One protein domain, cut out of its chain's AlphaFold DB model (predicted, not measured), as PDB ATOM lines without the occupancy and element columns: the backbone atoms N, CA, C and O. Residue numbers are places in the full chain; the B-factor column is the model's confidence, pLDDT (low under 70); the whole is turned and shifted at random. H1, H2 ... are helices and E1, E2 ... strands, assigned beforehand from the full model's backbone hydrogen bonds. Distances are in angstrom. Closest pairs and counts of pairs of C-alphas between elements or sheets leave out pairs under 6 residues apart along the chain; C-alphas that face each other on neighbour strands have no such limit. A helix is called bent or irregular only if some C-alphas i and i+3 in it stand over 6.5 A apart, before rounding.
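This is residues 248 to 369 of the 864 residues of an uncharacterized protein of Halobacteriovoraceae bacterium (UniProt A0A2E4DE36). H1 and H4 lie side by side, with H2 across one end of H1 and H3 crossing H4; a long loop, residues 336 to 363, runs away from this helical body and folds back to small H5. The printed part has 122 residues, with H1 H2 H3 H4 E1 H5 in order along the chain; the class is mostly helix, helices holding 61 of the 64 residues in named elements, and the whole is only just loose, close to compact, with a radius of gyration of the C-alphas of 16.7 A and spans of 49 by 33 by 33 A.

H1, residues 256 to 272, touches H2, 281 to 288, with residues 267 to 272 alone, about perpendicular at 85 degrees; closest C-alphas, Ala 271 and Ala 283, 4.6 A. H1 touches H4, 317 to 331, at a shallow tilt of 22 degrees, opposite ways; closest C-alphas, Ala 269 and Pro 317, 4.9 A. H3, 296 to 310, touches H4 with residues 299 to 303 alone, at a steep tilt of 69 degrees, only just short of perpendicular; closest C-alphas, Ala 302 and Met 323, 6.5 A. E1, 333 to 335, pairs with no named strand; H5, 364 to 369, touches no helix. O i to N i+4 pairs are within hydrogen-bond range throughout H1, H4 and H5, 3 of 4 in H2, 9 of 11 in H3.

H1 begins at C-alpha 256 (105.787, 12.883, 23.586) and is 24.2 A long; H4 is 21.0 A. H3, 17.4 A, is irregular: C-alphas 298 and 301 are 7.7 A apart. H5 ends at C-alpha 369 (103.830, 10.567, 1.134).

The printed part has no cut; E1 to H5 is a long link. Confidence is low, for instance, at residues 339 to 362.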
ATOM      1  N   ILE A 248     105.847  -4.496  27.235       61.66
ATOM      2  CA  ILE A 248     105.268  -3.151  27.240       61.66
ATOM      3  C   ILE A 248     105.387  -2.617  28.668       61.66
ATOM      4  O   ILE A 248     104.664  -3.062  29.564       61.66
ATOM      5  N   ASP A 249     106.291  -1.661  28.887       64.56
ATOM      6  CA  ASP A 249     106.396  -0.961  30.163       64.56
ATOM      7  C   ASP A 249     105.222   0.011  30.312       64.56
ATOM      8  O   ASP A 249     105.325   1.210  30.065       64.56
ATOM      9  N   ARG A 250     104.087  -0.525  30.771       66.12
ATOM     10  CA  ARG A 250     102.862   0.237  31.067       66.12
ATOM     11  C   ARG A 250     103.040   1.280  32.176       66.12
ATOM     12  O   ARG A 250     102.074   1.948  32.536       66.12
ATOM     13  N   THR A 251     104.222   1.377  32.788       67.00
ATOM     14  CA  THR A 251     104.519   2.419  33.778       67.00
ATOM     15  C   THR A 251     105.087   3.687  33.143       67.00
ATOM     16  O   THR A 251     105.101   4.727  33.805       67.00
ATOM     17  N   ARG A 252     105.515   3.630  31.875       68.12
ATOM     18  CA  ARG A 252     105.984   4.799  31.130       68.12
ATOM     19  C   ARG A 252     104.823   5.502  30.426       68.12
ATOM     20  O   ARG A 252     103.906   4.834  29.955       68.12
ATOM     21  N   PRO A 253     104.852   6.842  30.341       73.38
ATOM     22  CA  PRO A 253     103.863   7.585  29.570       73.38
ATOM     23  C   PRO A 253     103.985   7.275  28.068       73.38
ATOM     24  O   PRO A 253     105.037   6.830  27.598       73.38
ATOM     25  N   ALA A 254     102.919   7.566  27.314       78.81
ATOM     26  CA  ALA A 254     102.945   7.594  25.849       78.81
ATOM     27  C   ALA A 254     104.105   8.457  25.327       78.81
ATOM     28  O   ALA A 254     104.550   9.356  26.041       78.81
ATOM     29  N   GLN A 255     104.600   8.213  24.111       83.19
ATOM     30  CA  GLN A 255     105.690   9.023  23.545       83.19
ATOM     31  C   GLN A 255     105.272  10.503  23.410       83.19
ATOM     32  O   GLN A 255     104.075  10.783  23.285       83.19
ATOM     33  N   PRO A 256     106.195  11.481  23.522       86.88
ATOM     34  CA  PRO A 256     105.787  12.883  23.586       86.88
ATOM     35  C   PRO A 256     105.082  13.382  22.315       86.88
ATOM     36  O   PRO A 256     104.220  14.245  22.423       86.88
ATOM     37  N   ASP A 257     105.355  12.812  21.140       84.00
ATOM     38  CA  ASP A 257     104.612  13.076  19.899       84.00
ATOM     39  C   ASP A 257     103.153  12.582  19.974       84.00
ATOM     40  O   ASP A 257     102.227  13.316  19.623       84.00
ATOM     41  N   ALA A 258     102.923  11.387  20.528       85.75
ATOM     42  CA  ALA A 258     101.587  10.875  20.808       85.75
ATOM     43  C   ALA A 258     100.859  11.748  21.843       85.75
ATOM     44  O   ALA A 258      99.674  12.044  21.683       85.75
ATOM     45  N   ARG A 259     101.563  12.223  22.881       90.56
ATOM     46  CA  ARG A 259     101.003  13.172  23.861       90.56
ATOM     47  C   ARG A 259     100.676  14.521  23.221       90.56
ATOM     48  O   ARG A 259      99.607  15.061  23.502       90.56
ATOM     49  N   ALA A 260     101.529  15.030  22.334       89.81
ATOM     50  CA  ALA A 260     101.283  16.256  21.581       89.81
ATOM     51  C   ALA A 260     100.045  16.137  20.693       89.81
ATOM     52  O   ALA A 260      99.188  17.023  20.703       89.81
ATOM     53  N   TYR A 261      99.898  15.015  19.988       89.81
ATOM     54  CA  TYR A 261      98.715  14.760  19.177       89.81
ATOM     55  C   TYR A 261      97.445  14.586  20.019       89.81
ATOM     56  O   TYR A 261      96.409  15.157  19.690       89.81
ATOM     57  N   LEU A 262      97.502  13.865  21.144       90.25
ATOM     58  CA  LEU A 262      96.368  13.755  22.072       90.25
ATOM     59  C   LEU A 262      95.976  15.116  22.669       90.25
ATOM     60  O   LEU A 262      94.789  15.377  22.859       90.25
ATOM     61  N   GLY A 263      96.950  15.987  22.944       90.25
ATOM     62  CA  GLY A 263      96.705  17.371  23.350       90.25
ATOM     63  C   GLY A 263      96.023  18.184  22.247       90.25
ATOM     64  O   GLY A 263      95.073  18.916  22.517       90.25
ATOM     65  N   PHE A 264      96.430  17.998  20.990       90.75
ATOM     66  CA  PHE A 264      95.722  18.572  19.846       90.75
ATOM     67  C   PHE A 264      94.279  18.049  19.742       90.75
ATOM     68  O   PHE A 264      93.352  18.840  19.583       90.75
ATOM     69  N   LEU A 265      94.051  16.745  19.920       90.38
ATOM     70  CA  LEU A 265      92.703  16.171  19.939       90.38
ATOM     71  C   LEU A 265      91.827  16.737  21.071       90.38
ATOM     72  O   LEU A 265      90.633  16.954  20.859       90.38
ATOM     73  N   ASP A 266      92.385  17.047  22.245       90.94
ATOM     74  CA  ASP A 266      91.633  17.757  23.291       90.94
ATOM     75  C   ASP A 266      91.187  19.149  22.828       90.94
ATOM     76  O   ASP A 266      90.040  19.535  23.076       90.94
ATOM     77  N   GLN A 267      92.059  19.898  22.142       89.38
ATOM     78  CA  GLN A 267      91.708  21.211  21.589       89.38
ATOM     79  C   GLN A 267      90.594  21.086  20.544       89.38
ATOM     80  O   GLN A 267      89.632  21.857  20.578       89.38
ATOM     81  N   VAL A 268      90.667  20.079  19.666       89.56
ATOM     82  CA  VAL A 268      89.594  19.756  18.712       89.56
ATOM     83  C   VAL A 268      88.289  19.473  19.454       89.56
ATOM     84  O   VAL A 268      87.240  20.018  19.106       89.56
ATOM     85  N   ALA A 269      88.336  18.664  20.513       89.44
ATOM     86  CA  ALA A 269      87.140  18.272  21.244       89.44
ATOM     87  C   ALA A 269      86.524  19.487  21.950       89.44
ATOM     88  O   ALA A 269      85.302  19.663  21.963       89.44
ATOM     89  N   ALA A 270      87.363  20.347  22.535       88.69
ATOM     90  CA  ALA A 270      86.945  21.594  23.164       88.69
ATOM     91  C   ALA A 270      86.295  22.542  22.144       88.69
ATOM     92  O   ALA A 270      85.206  23.063  22.402       88.69
ATOM     93  N   ALA A 271      86.900  22.680  20.964       88.00
ATOM     94  CA  ALA A 271      86.398  23.489  19.862       88.00
ATOM     95  C   ALA A 271      85.024  23.013  19.352       88.00
ATOM     96  O   ALA A 271      84.123  23.826  19.124       88.00
ATOM     97  N   GLN A 272      84.830  21.697  19.244       87.88
ATOM     98  CA  GLN A 272      83.556  21.095  18.838       87.88
ATOM     99  C   GLN A 272      82.487  21.120  19.941       87.88
ATOM    100  O   GLN A 272      81.294  20.980  19.655       87.88
ATOM    101  N   SER A 273      82.870  21.347  21.200       85.56
ATOM    102  CA  SER A 273      81.911  21.436  22.299       85.56
ATOM    103  C   SER A 273      80.934  22.609  22.109       85.56
ATOM    104  O   SER A 273      81.240  23.623  21.472       85.56
ATOM    105  N   GLN A 274      79.728  22.480  22.671       77.88
ATOM    106  CA  GLN A 274      78.723  23.552  22.665       77.88
ATOM    107  C   GLN A 274      79.039  24.683  23.663       77.88
ATOM    108  O   GLN A 274      78.278  25.649  23.746       77.88
ATOM    109  N   ASP A 275      80.124  24.582  24.438       79.75
ATOM    110  CA  ASP A 275      80.498  25.614  25.402       79.75
ATOM    111  C   ASP A 275      81.182  26.785  24.692       79.75
ATOM    112  O   ASP A 275      82.338  26.716  24.280       79.75
ATOM    113  N   SER A 276      80.469  27.904  24.575       75.94
ATOM    114  CA  SER A 276      81.001  29.123  23.967       75.94
ATOM    115  C   SER A 276      82.196  29.713  24.720       75.94
ATOM    116  O   SER A 276      82.926  30.505  24.140       75.94
ATOM    117  N   ASN A 277      82.393  29.376  26.002       75.31
ATOM    118  CA  ASN A 277      83.542  29.860  26.777       75.31
ATOM    119  C   ASN A 277      84.811  29.038  26.522       75.31
ATOM    120  O   ASN A 277      85.893  29.484  26.890       75.31
ATOM    121  N   ALA A 278      84.677  27.857  25.912       64.62
ATOM    122  CA  ALA A 278      85.795  26.997  25.542       64.62
ATOM    123  C   ALA A 278      86.383  27.346  24.164       64.62
ATOM    124  O   ALA A 278      87.389  26.765  23.767       64.62
ATOM    125  N   ARG A 279      85.762  28.279  23.424       67.31
ATOM    126  CA  ARG A 279      86.190  28.671  22.079       67.31
ATOM    127  C   ARG A 279      86.967  29.981  22.120       67.31
ATOM    128  O   ARG A 279      86.376  31.049  22.272       67.31
ATOM    129  N   ASP A 280      88.283  29.903  21.973       75.44
ATOM    130  CA  ASP A 280      89.080  31.051  21.545       75.44
ATOM    131  C   ASP A 280      89.123  31.127  20.003       75.44
ATOM    132  O   ASP A 280      88.530  30.309  19.296       75.44
ATOM    133  N   SER A 281      89.813  32.124  19.447       69.75
ATOM    134  CA  SER A 281      89.958  32.258  17.989       69.75
ATOM    135  C   SER A 281      90.746  31.111  17.336       69.75
ATOM    136  O   SER A 281      90.679  30.946  16.119       69.75
ATOM    137  N   ARG A 282      91.499  30.318  18.113       74.12
ATOM    138  CA  ARG A 282      92.201  29.117  17.625       74.12
ATOM    139  C   ARG A 282      91.201  27.976  17.462       74.12
ATOM    140  O   ARG A 282      91.151  27.330  16.415       74.12
ATOM    141  N   ALA A 283      90.331  27.815  18.457       78.12
ATOM    142  CA  ALA A 283      89.245  26.851  18.457       78.12
ATOM    143  C   ALA A 283      88.280  27.061  17.281       78.12
ATOM    144  O   ALA A 283      87.751  26.083  16.764       78.12
ATOM    145  N   GLU A 284      88.073  28.293  16.802       81.19
ATOM    146  CA  GLU A 284      87.237  28.526  15.615       81.19
ATOM    147  C   GLU A 284      87.755  27.783  14.375       81.19
ATOM    148  O   GLU A 284      86.976  27.085  13.730       81.19
ATOM    149  N   ARG A 285      89.058  27.860  14.063       86.56
ATOM    150  CA  ARG A 285      89.628  27.172  12.886       86.56
ATOM    151  C   ARG A 285      89.668  25.667  13.052       86.56
ATOM    152  O   ARG A 285      89.361  24.937  12.116       86.56
ATOM    153  N   ILE A 286      90.022  25.208  14.247       86.94
ATOM    154  CA  ILE A 286      90.053  23.779  14.551       86.94
ATOM    155  C   ILE A 286      88.634  23.190  14.456       86.94
ATOM    156  O   ILE A 286      88.455  22.108  13.899       86.94
ATOM    157  N   ALA A 287      87.607  23.922  14.906       83.94
ATOM    158  CA  ALA A 287      86.213  23.494  14.796       83.94
ATOM    159  C   ALA A 287      85.742  23.327  13.341       83.94
ATOM    160  O   ALA A 287      84.891  22.478  13.087       83.94
ATOM    161  N   MET A 288      86.277  24.102  12.388       85.12
ATOM    162  CA  MET A 288      85.880  24.021  10.971       85.12
ATOM    163  C   MET A 288      86.262  22.695  10.315       85.12
ATOM    164  O   MET A 288      85.594  22.252   9.380       85.12
ATOM    165  N   LEU A 289      87.337  22.065  10.795       82.25
ATOM    166  CA  LEU A 289      87.827  20.810  10.239       82.25
ATOM    167  C   LEU A 289      86.848  19.657  10.460       82.25
ATOM    168  O   LEU A 289      86.828  18.729   9.655       82.25
ATOM    169  N   ASP A 290      86.031  19.739  11.520       80.50
ATOM    170  CA  ASP A 290      85.139  18.658  11.952       80.50
ATOM    171  C   ASP A 290      85.891  17.318  11.995       80.50
ATOM    172  O   ASP A 290      85.436  16.310  11.460       80.50
ATOM    173  N   ILE A 291      87.114  17.350  12.552       79.31
ATOM    174  CA  ILE A 291      87.984  16.176  12.629       79.31
ATOM    175  C   ILE A 291      87.200  15.065  13.328       79.31
ATOM    176  O   ILE A 291      86.792  15.248  14.484       79.31
ATOM    177  N   PRO A 292      86.986  13.920  12.663       70.56
ATOM    178  CA  PRO A 292      86.364  12.792  13.316       70.56
ATOM    179  C   PRO A 292      87.335  12.242  14.366       70.56
ATOM    180  O   PRO A 292      88.494  11.972  14.070       70.56
ATOM    181  N   PHE A 293      86.857  11.987  15.587       69.31
ATOM    182  CA  PHE A 293      87.583  11.198  16.609       69.31
ATOM    183  C   PHE A 293      87.515   9.679  16.337       69.31
ATOM    184  O   PHE A 293      87.465   8.859  17.250       69.31
ATOM    185  N   ASP A 294      87.459   9.386  15.042       58.91
ATOM    186  CA  ASP A 294      87.382   8.155  14.274       58.91
ATOM    187  C   ASP A 294      86.297   7.095  14.551       58.91
ATOM    188  O   ASP A 294      85.591   7.062  15.566       58.91
ATOM    189  N   GLN A 295      86.140   6.303  13.488       59.00
ATOM    190  CA  GLN A 295      85.051   5.424  13.085       59.00
ATOM    191  C   GLN A 295      84.982   4.098  13.845       59.00
ATOM    192  O   GLN A 295      85.964   3.628  14.418       59.00
ATOM    193  N   GLU A 296      83.774   3.525  13.837       54.66
ATOM    194  CA  GLU A 296      83.309   2.469  14.735       54.66
ATOM    195  C   GLU A 296      84.327   1.345  14.930       54.66
ATOM    196  O   GLU A 296      84.558   1.003  16.075       54.66
ATOM    197  N   ASP A 297      85.003   0.820  13.909       68.06
ATOM    198  CA  ASP A 297      85.734  -0.457  14.012       68.06
ATOM    199  C   ASP A 297      86.817  -0.515  15.115       68.06
ATOM    200  O   ASP A 297      86.752  -1.394  15.975       68.06
ATOM    201  N   GLN A 298      87.779   0.425  15.157       72.56
ATOM    202  CA  GLN A 298      88.876   0.398  16.152       72.56
ATOM    203  C   GLN A 298      88.397   0.709  17.575       72.56
ATOM    204  O   GLN A 298      88.982   0.247  18.550       72.56
ATOM    205  N   LEU A 299      87.331   1.500  17.704       82.19
ATOM    206  CA  LEU A 299      86.756   1.871  18.993       82.19
ATOM    207  C   LEU A 299      85.473   1.089  19.300       82.19
ATOM    208  O   LEU A 299      84.819   1.402  20.290       82.19
ATOM    209  N   THR A 300      85.092   0.077  18.507       85.12
ATOM    210  CA  THR A 300      83.756  -0.558  18.579       85.12
ATOM    211  C   THR A 300      83.536  -1.134  19.960       85.12
ATOM    212  O   THR A 300      82.478  -0.938  20.565       85.12
ATOM    213  N   GLU A 301      84.549  -1.817  20.487       84.56
ATOM    214  CA  GLU A 301      84.489  -2.425  21.809       84.56
ATOM    215  C   GLU A 301      84.430  -1.363  22.911       84.56
ATOM    216  O   GLU A 301      83.581  -1.455  23.800       84.56
ATOM    217  N   ALA A 302      85.253  -0.314  22.821       87.31
ATOM    218  CA  ALA A 302      85.268   0.791  23.781       87.31
ATOM    219  C   ALA A 302      83.938   1.570  23.792       87.31
ATOM    220  O   ALA A 302      83.391   1.864  24.858       87.31
ATOM    221  N   ILE A 303      83.383   1.844  22.609       89.00
ATOM    222  CA  ILE A 303      82.079   2.480  22.388       89.00
ATOM    223  C   ILE A 303      80.970   1.605  22.972       89.00
ATOM    224  O   ILE A 303      80.158   2.091  23.761       89.00
ATOM    225  N   SER A 304      80.960   0.311  22.644       89.31
ATOM    226  CA  SER A 304      79.947  -0.639  23.121       89.31
ATOM    227  C   SER A 304      79.981  -0.782  24.642       89.31
ATOM    228  O   SER A 304      78.935  -0.749  25.295       89.31
ATOM    229  N   ALA A 305      81.178  -0.892  25.226       89.50
ATOM    230  CA  ALA A 305      81.366  -0.959  26.672       89.50
ATOM    231  C   ALA A 305      80.858   0.316  27.356       89.50
ATOM    232  O   ALA A 305      80.071   0.254  28.304       89.50
ATOM    233  N   PHE A 306      81.226   1.481  26.826       92.19
ATOM    234  CA  PHE A 306      80.766   2.757  27.351       92.19
ATOM    235  C   PHE A 306      79.246   2.914  27.265       92.19
ATOM    236  O   PHE A 306      78.614   3.338  28.236       92.19
ATOM    237  N   GLN A 307      78.639   2.560  26.130       92.38
ATOM    238  CA  GLN A 307      77.191   2.631  25.936       92.38
ATOM    239  C   GLN A 307      76.442   1.665  26.861       92.38
ATOM    240  O   GLN A 307      75.396   2.038  27.398       92.38
ATOM    241  N   ALA A 308      76.988   0.472  27.111       93.94
ATOM    242  CA  ALA A 308      76.430  -0.481  28.067       93.94
ATOM    243  C   ALA A 308      76.446   0.062  29.509       93.94
ATOM    244  O   ALA A 308      75.496  -0.157  30.263       93.94
ATOM    245  N   GLU A 309      77.488   0.806  29.885       95.38
ATOM    246  CA  GLU A 309      77.615   1.424  31.210       95.38
ATOM    247  C   GLU A 309      76.784   2.710  31.366       95.38
ATOM    248  O   GLU A 309      76.301   3.005  32.462       95.38
ATOM    249  N   ASN A 310      76.595   3.469  30.280       95.69
ATOM    250  CA  ASN A 310      76.033   4.827  30.309       95.69
ATOM    251  C   ASN A 310      74.655   4.964  29.637       95.69
ATOM    252  O   ASN A 310      74.123   6.075  29.563       95.69
ATOM    253  N   GLY A 311      74.051   3.861  29.190       93.00
ATOM    254  CA  GLY A 311      72.668   3.810  28.710       93.00
ATOM    255  C   GLY A 311      72.456   4.303  27.277       93.00
ATOM    256  O   GLY A 311      71.586   5.143  27.066       93.00
ATOM    257  N   GLU A 312      73.230   3.789  26.314       91.19
ATOM    258  CA  GLU A 312      73.101   4.061  24.861       91.19
ATOM    259  C   GLU A 312      73.086   5.554  24.472       91.19
ATOM    260  O   GLU A 312      72.629   5.928  23.392       91.19
ATOM    261  N   ARG A 313      73.580   6.445  25.340       94.38
ATOM    262  CA  ARG A 313      73.675   7.868  25.006       94.38
ATOM    263  C   ARG A 313      74.784   8.131  23.993       94.38
ATOM    264  O   ARG A 313      75.759   7.386  23.902       94.38
ATOM    265  N   GLU A 314      74.656   9.259  23.304       89.50
ATOM    266  CA  GLU A 314      75.694   9.769  22.419       89.50
ATOM    267  C   GLU A 314      76.991  10.052  23.201       89.50
ATOM    268  O   GLU A 314      76.970  10.551  24.336       89.50
ATOM    269  N   ILE A 315      78.114   9.671  22.592       89.75
ATOM    270  CA  ILE A 315      79.461   9.829  23.141       89.75
ATOM    271  C   ILE A 315      79.958  11.213  22.745       89.75
ATOM    272  O   ILE A 315      79.980  11.550  21.560       89.75
ATOM    273  N   THR A 316      80.359  12.008  23.731       90.69
ATOM    274  CA  THR A 316      80.893  13.350  23.477       90.69
ATOM    275  C   THR A 316      82.290  13.285  22.844       90.69
ATOM    276  O   THR A 316      83.005  12.302  23.055       90.69
ATOM    277  N   PRO A 317      82.730  14.327  22.115       89.25
ATOM    278  CA  PRO A 317      84.093  14.411  21.588       89.25
ATOM    279  C   PRO A 317      85.183  14.123  22.632       89.25
ATOM    280  O   PRO A 317      86.055  13.291  22.402       89.25
ATOM    281  N   GLN A 318      85.087  14.717  23.826       90.50
ATOM    282  CA  GLN A 318      86.045  14.497  24.918       90.50
ATOM    283  C   GLN A 318      86.090  13.035  25.375       90.50
ATOM    284  O   GLN A 318      87.157  12.505  25.673       90.50
ATOM    285  N   GLU A 319      84.937  12.369  25.431       92.25
ATOM    286  CA  GLU A 319      84.872  10.955  25.802       92.25
ATOM    287  C   GLU A 319      85.506  10.060  24.740       92.25
ATOM    288  O   GLU A 319      86.100   9.047  25.098       92.25
ATOM    289  N   ARG A 320      85.452  10.447  23.461       90.19
ATOM    290  CA  ARG A 320      86.170   9.738  22.394       90.19
ATOM    291  C   ARG A 320      87.680   9.895  22.530       90.19
ATOM    292  O   ARG A 320      88.379   8.894  22.456       90.19
ATOM    293  N   VAL A 321      88.187  11.101  22.812       90.75
ATOM    294  CA  VAL A 321      89.628  11.297  23.077       90.75
ATOM    295  C   VAL A 321      90.085  10.437  24.258       90.75
ATOM    296  O   VAL A 321      91.122   9.784  24.192       90.75
ATOM    297  N   GLU A 322      89.285  10.366  25.320       91.81
ATOM    298  CA  GLU A 322      89.564   9.496  26.465       91.81
ATOM    299  C   GLU A 322      89.531   8.000  26.102       91.81
ATOM    300  O   GLU A 322      90.331   7.223  26.622       91.81
ATOM    301  N   MET A 323      88.652   7.570  25.192       91.19
ATOM    302  CA  MET A 323      88.677   6.201  24.660       91.19
ATOM    303  C   MET A 323      89.951   5.926  23.861       91.19
ATOM    304  O   MET A 323      90.558   4.878  24.064       91.19
ATOM    305  N   ILE A 324      90.391   6.869  23.023       89.56
ATOM    306  CA  ILE A 324      91.653   6.773  22.276       89.56
ATOM    307  C   ILE A 324      92.832   6.641  23.245       89.56
ATOM    308  O   ILE A 324      93.654   5.745  23.084       89.56
ATOM    309  N   ARG A 325      92.889   7.464  24.303       89.88
ATOM    310  CA  ARG A 325      93.918   7.341  25.354       89.88
ATOM    311  C   ARG A 325      93.939   5.952  25.969       89.88
ATOM    312  O   ARG A 325      94.990   5.332  26.047       89.88
ATOM    313  N   ARG A 326      92.769   5.441  26.358       86.94
ATOM    314  CA  ARG A 326      92.654   4.097  26.936       86.94
ATOM    315  C   ARG A 326      93.078   3.012  25.959       86.94
ATOM    316  O   ARG A 326      93.671   2.037  26.403       86.94
ATOM    317  N   GLN A 327      92.783   3.175  24.673       84.12
ATOM    318  CA  GLN A 327      93.218   2.255  23.629       84.12
ATOM    319  C   GLN A 327      94.746   2.229  23.537       84.12
ATOM    320  O   GLN A 327      95.341   1.158  23.638       84.12
ATOM    321  N   VAL A 328      95.382   3.405  23.468       83.25
ATOM    322  CA  VAL A 328      96.846   3.535  23.502       83.25
ATOM    323  C   VAL A 328      97.409   2.885  24.769       83.25
ATOM    324  O   VAL A 328      98.315   2.065  24.672       83.25
ATOM    325  N   ASP A 329      96.826   3.149  25.941       81.25
ATOM    326  CA  ASP A 329      97.272   2.585  27.224       81.25
ATOM    327  C   ASP A 329      97.111   1.053  27.318       81.25
ATOM    328  O   ASP A 329      97.882   0.364  27.997       81.25
ATOM    329  N   GLN A 330      96.084   0.489  26.677       77.44
ATOM    330  CA  GLN A 330      95.759  -0.938  26.757       77.44
ATOM    331  C   GLN A 330      96.499  -1.765  25.707       77.44
ATOM    332  O   GLN A 330      97.060  -2.818  26.040       77.44
ATOM    333  N   GLU A 331      96.498  -1.288  24.465       74.62
ATOM    334  CA  GLU A 331      97.039  -1.990  23.301       74.62
ATOM    335  C   GLU A 331      98.461  -1.563  22.942       74.62
ATOM    336  O   GLU A 331      99.145  -2.267  22.200       74.62
ATOM    337  N   GLY A 332      98.927  -0.447  23.504       74.44
ATOM    338  CA  GLY A 332     100.224   0.146  23.203       74.44
ATOM    339  C   GLY A 332     100.205   1.066  21.988       74.44
ATOM    340  O   GLY A 332     101.215   1.722  21.746       74.44
ATOM    341  N   PHE A 333      99.096   1.138  21.242       78.25
ATOM    342  CA  PHE A 333      98.972   2.025  20.092       78.25
ATOM    343  C   PHE A 333      97.519   2.390  19.728       78.25
ATOM    344  O   PHE A 333      96.576   1.746  20.183       78.25
ATOM    345  N   TYR A 334      97.342   3.405  18.879       80.00
ATOM    346  CA  TYR A 334      96.096   3.766  18.189       80.00
ATOM    347  C   TYR A 334      96.423   4.334  16.806       80.00
ATOM    348  O   TYR A 334      97.353   5.124  16.701       80.00
ATOM    349  N   ARG A 335      95.674   3.982  15.755       78.44
ATOM    350  CA  ARG A 335      95.968   4.426  14.383       78.44
ATOM    351  C   ARG A 335      94.916   5.393  13.856       78.44
ATOM    352  O   ARG A 335      93.724   5.101  13.926       78.44
ATOM    353  N   ILE A 336      95.370   6.480  13.245       79.31
ATOM    354  CA  ILE A 336      94.524   7.458  12.557       79.31
ATOM    355  C   ILE A 336      94.225   6.947  11.146       79.31
ATOM    356  O   ILE A 336      95.138   6.560  10.410       79.31
ATOM    357  N   ARG A 337      92.946   6.928  10.764       74.88
ATOM    358  CA  ARG A 337      92.500   6.377   9.481       74.88
ATOM    359  C   ARG A 337      92.591   7.405   8.348       74.88
ATOM    360  O   ARG A 337      92.499   8.613   8.560       74.88
ATOM    361  N   HIS A 338      92.762   6.905   7.127       72.44
ATOM    362  CA  HIS A 338      92.701   7.666   5.875       72.44
ATOM    363  C   HIS A 338      91.395   7.367   5.116       72.44
ATOM    364  O   HIS A 338      90.867   6.265   5.225       72.44
ATOM    365  N   HIS A 339      90.905   8.303   4.291       67.81
ATOM    366  CA  HIS A 339      89.718   8.110   3.451       67.81
ATOM    367  C   HIS A 339      89.921   8.514   1.975       67.81
ATOM    368  O   HIS A 339      90.571   9.516   1.703       67.81
ATOM    369  N   PRO A 340      89.336   7.800   0.996       59.47
ATOM    370  CA  PRO A 340      88.539   6.590   1.155       59.47
ATOM    371  C   PRO A 340      89.420   5.416   1.593       59.47
ATOM    372  O   PRO A 340      90.617   5.377   1.303       59.47
ATOM    373  N   ASP A 341      88.820   4.458   2.299       60.50
ATOM    374  CA  ASP A 341      89.477   3.173   2.494       60.50
ATOM    375  C   ASP A 341      89.470   2.458   1.141       60.50
ATOM    376  O   ASP A 341      88.412   2.074   0.645       60.50
ATOM    377  N   LEU A 342      90.632   2.341   0.505       55.16
ATOM    378  CA  LEU A 342      90.776   1.663  -0.782       55.16
ATOM    379  C   LEU A 342      90.751   0.143  -0.570       55.16
ATOM    380  O   LEU A 342      91.785  -0.512  -0.656       55.16
ATOM    381  N   TYR A 343      89.584  -0.409  -0.252       53.22
ATOM    382  CA  TYR A 343      89.324  -1.838  -0.404       53.22
ATOM    383  C   TYR A 343      88.749  -2.066  -1.803       53.22
ATOM    384  O   TYR A 343      87.751  -1.437  -2.150       53.22
ATOM    385  N   ASP A 344      89.367  -2.929  -2.614       51.22
ATOM    386  CA  ASP A 344      88.690  -3.439  -3.807       51.22
ATOM    387  C   ASP A 344      87.666  -4.494  -3.355       51.22
ATOM    388  O   ASP A 344      88.017  -5.563  -2.839       51.22
ATOM    389  N   ASP A 345      86.381  -4.151  -3.473       50.88
ATOM    390  CA  ASP A 345      85.253  -4.932  -2.951       50.88
ATOM    391  C   ASP A 345      85.092  -6.304  -3.643       50.88
ATOM    392  O   ASP A 345      84.424  -7.192  -3.101       50.88
ATOM    393  N   ASP A 346      85.706  -6.507  -4.818       52.12
ATOM    394  CA  ASP A 346      85.479  -7.694  -5.653       52.12
ATOM    395  C   ASP A 346      86.538  -8.810  -5.503       52.12
ATOM    396  O   ASP A 346      86.231  -9.977  -5.778       52.12
ATOM    397  N   ASP A 347      87.750  -8.522  -5.013       55.88
ATOM    398  CA  ASP A 347      88.772  -9.551  -4.739       55.88
ATOM    399  C   ASP A 347      89.630  -9.319  -3.481       55.88
ATOM    400  O   ASP A 347      90.448 -10.177  -3.130       55.88
ATOM    401  N   GLY A 348      89.408  -8.215  -2.758       48.47
ATOM    402  CA  GLY A 348      90.194  -7.847  -1.585       48.47
ATOM    403  C   GLY A 348      91.625  -7.410  -1.905       48.47
ATOM    404  O   GLY A 348      92.442  -7.345  -0.982       48.47
ATOM    405  N   SER A 349      91.953  -7.140  -3.173       45.22
ATOM    406  CA  SER A 349      93.197  -6.466  -3.533       45.22
ATOM    407  C   SER A 349      93.109  -4.977  -3.187       45.22
ATOM    408  O   SER A 349      92.038  -4.377  -3.121       45.22
ATOM    409  N   LEU A 350      94.242  -4.388  -2.823       46.62
ATOM    410  CA  LEU A 350      94.337  -2.945  -2.638       46.62
ATOM    411  C   LEU A 350      94.388  -2.301  -4.035       46.62
ATOM    412  O   LEU A 350      94.803  -2.931  -5.003       46.62
ATOM    413  N   ALA A 351      93.895  -1.071  -4.150       45.19
ATOM    414  CA  ALA A 351      93.695  -0.396  -5.428       45.19
ATOM    415  C   ALA A 351      94.719   0.728  -5.668       45.19
ATOM    416  O   ALA A 351      94.319   1.886  -5.750       45.19
ATOM    417  N   PHE A 352      96.019   0.415  -5.749       45.09
ATOM    418  CA  PHE A 352      97.100   1.169  -6.426       45.09
ATOM    419  C   PHE A 352      98.450   0.547  -6.039       45.09
ATOM    420  O   PHE A 352      98.650   0.418  -4.839       45.09
ATOM    421  N   ASN A 353      99.375   0.327  -7.001       43.38
ATOM    422  CA  ASN A 353     100.779  -0.194  -6.989       43.38
ATOM    423  C   ASN A 353     101.588  -0.374  -5.665       43.38
ATOM    424  O   ASN A 353     102.615  -1.047  -5.664       43.38
ATOM    425  N   PHE A 354     101.163   0.187  -4.540       50.25
ATOM    426  CA  PHE A 354     101.503  -0.128  -3.149       50.25
ATOM    427  C   PHE A 354     100.782  -1.384  -2.603       50.25
ATOM    428  O   PHE A 354     100.713  -1.568  -1.384       50.25
ATOM    429  N   ASP A 355     100.257  -2.242  -3.487       43.31
ATOM    430  CA  ASP A 355      99.195  -3.243  -3.264       43.31
ATOM    431  C   ASP A 355      99.473  -4.355  -2.227       43.31
ATOM    432  O   ASP A 355      98.636  -5.230  -2.015       43.31
ATOM    433  N   ASN A 356     100.603  -4.307  -1.515       44.31
ATOM    434  CA  ASN A 356     100.952  -5.241  -0.439       44.31
ATOM    435  C   ASN A 356     101.040  -4.600   0.964       44.31
ATOM    436  O   ASN A 356     101.489  -5.269   1.897       44.31
ATOM    437  N   LYS A 357     100.644  -3.331   1.174       45.91
ATOM    438  CA  LYS A 357     100.686  -2.725   2.525       45.91
ATOM    439  C   LYS A 357      99.629  -3.334   3.468       45.91
ATOM    440  O   LYS A 357      98.503  -2.849   3.571       45.91
ATOM    441  N   GLY A 358     100.010  -4.378   4.211       44.62
ATOM    442  CA  GLY A 358      99.293  -4.885   5.391       44.62
ATOM    443  C   GLY A 358      99.819  -4.280   6.712       44.62
ATOM    444  O   GLY A 358     100.992  -3.934   6.796       44.62
ATOM    445  N   ALA A 359      99.019  -4.120   7.777       40.72
ATOM    446  CA  ALA A 359      97.651  -4.607   7.976       40.72
ATOM    447  C   ALA A 359      96.620  -3.465   8.121       40.72
ATOM    448  O   ALA A 359      96.418  -2.903   9.194       40.72
ATOM    449  N   LEU A 360      95.944  -3.206   6.998       48.84
ATOM    450  CA  LEU A 360      94.682  -2.479   6.812       48.84
ATOM    451  C   LEU A 360      94.752  -0.941   6.841       48.84
ATOM    452  O   LEU A 360      94.289  -0.279   7.764       48.84
ATOM    453  N   ALA A 361      95.335  -0.466   5.727       56.50
ATOM    454  CA  ALA A 361      95.345   0.856   5.086       56.50
ATOM    455  C   ALA A 361      96.103   1.994   5.800       56.50
ATOM    456  O   ALA A 361      95.769   2.390   6.908       56.50
ATOM    457  N   ALA A 362      97.158   2.481   5.135       67.19
ATOM    458  CA  ALA A 362      98.030   3.605   5.496       67.19
ATOM    459  C   ALA A 362      97.291   4.793   6.146       67.19
ATOM    460  O   ALA A 362      96.192   5.140   5.720       67.19
ATOM    461  N   GLY A 363      97.908   5.435   7.144       74.31
ATOM    462  CA  GLY A 363      97.378   6.678   7.700       74.31
ATOM    463  C   GLY A 363      97.432   7.840   6.693       74.31
ATOM    464  O   GLY A 363      98.064   7.718   5.634       74.31
ATOM    465  N   PRO A 364      96.753   8.971   6.962       78.31
ATOM    466  CA  PRO A 364      96.651  10.072   6.010       78.31
ATOM    467  C   PRO A 364      97.999  10.664   5.588       78.31
ATOM    468  O   PRO A 364      98.143  11.013   4.415       78.31
ATOM    469  N   SER A 365      98.980  10.764   6.488       80.75
ATOM    470  CA  SER A 365     100.309  11.272   6.149       80.75
ATOM    471  C   SER A 365     101.142  10.226   5.400       80.75
ATOM    472  O   SER A 365     101.851  10.594   4.460       80.75
ATOM    473  N   GLN A 366     100.990   8.932   5.720       77.75
ATOM    474  CA  GLN A 366     101.684   7.834   5.019       77.75
ATOM    475  C   GLN A 366     101.258   7.780   3.576       77.75
ATOM    476  O   GLN A 366     102.073   7.768   2.654       77.75
ATOM    477  N   PHE A 367      99.944   7.798   3.400       78.06
ATOM    478  CA  PHE A 367      99.345   7.769   2.094       78.06
ATOM    479  C   PHE A 367      99.659   9.042   1.310       78.06
ATOM    480  O   PHE A 367      99.920   8.968   0.112       78.06
ATOM    481  N   ALA A 368      99.687  10.208   1.976       81.62
ATOM    482  CA  ALA A 368     100.133  11.445   1.342       81.62
ATOM    483  C   ALA A 368     101.511  11.258   0.718       81.62
ATOM    484  O   ALA A 368     101.681  11.495  -0.479       81.62
ATOM    485  N   PHE A 369     102.458  10.801   1.537       80.88
ATOM    486  CA  PHE A 369     103.830  10.567   1.134       80.88
ATOM    487  C   PHE A 369     103.925   9.623  -0.056       80.88
ATOM    488  O   PHE A 369     104.432  10.040  -1.092       80.88
TER     489      PHE A 369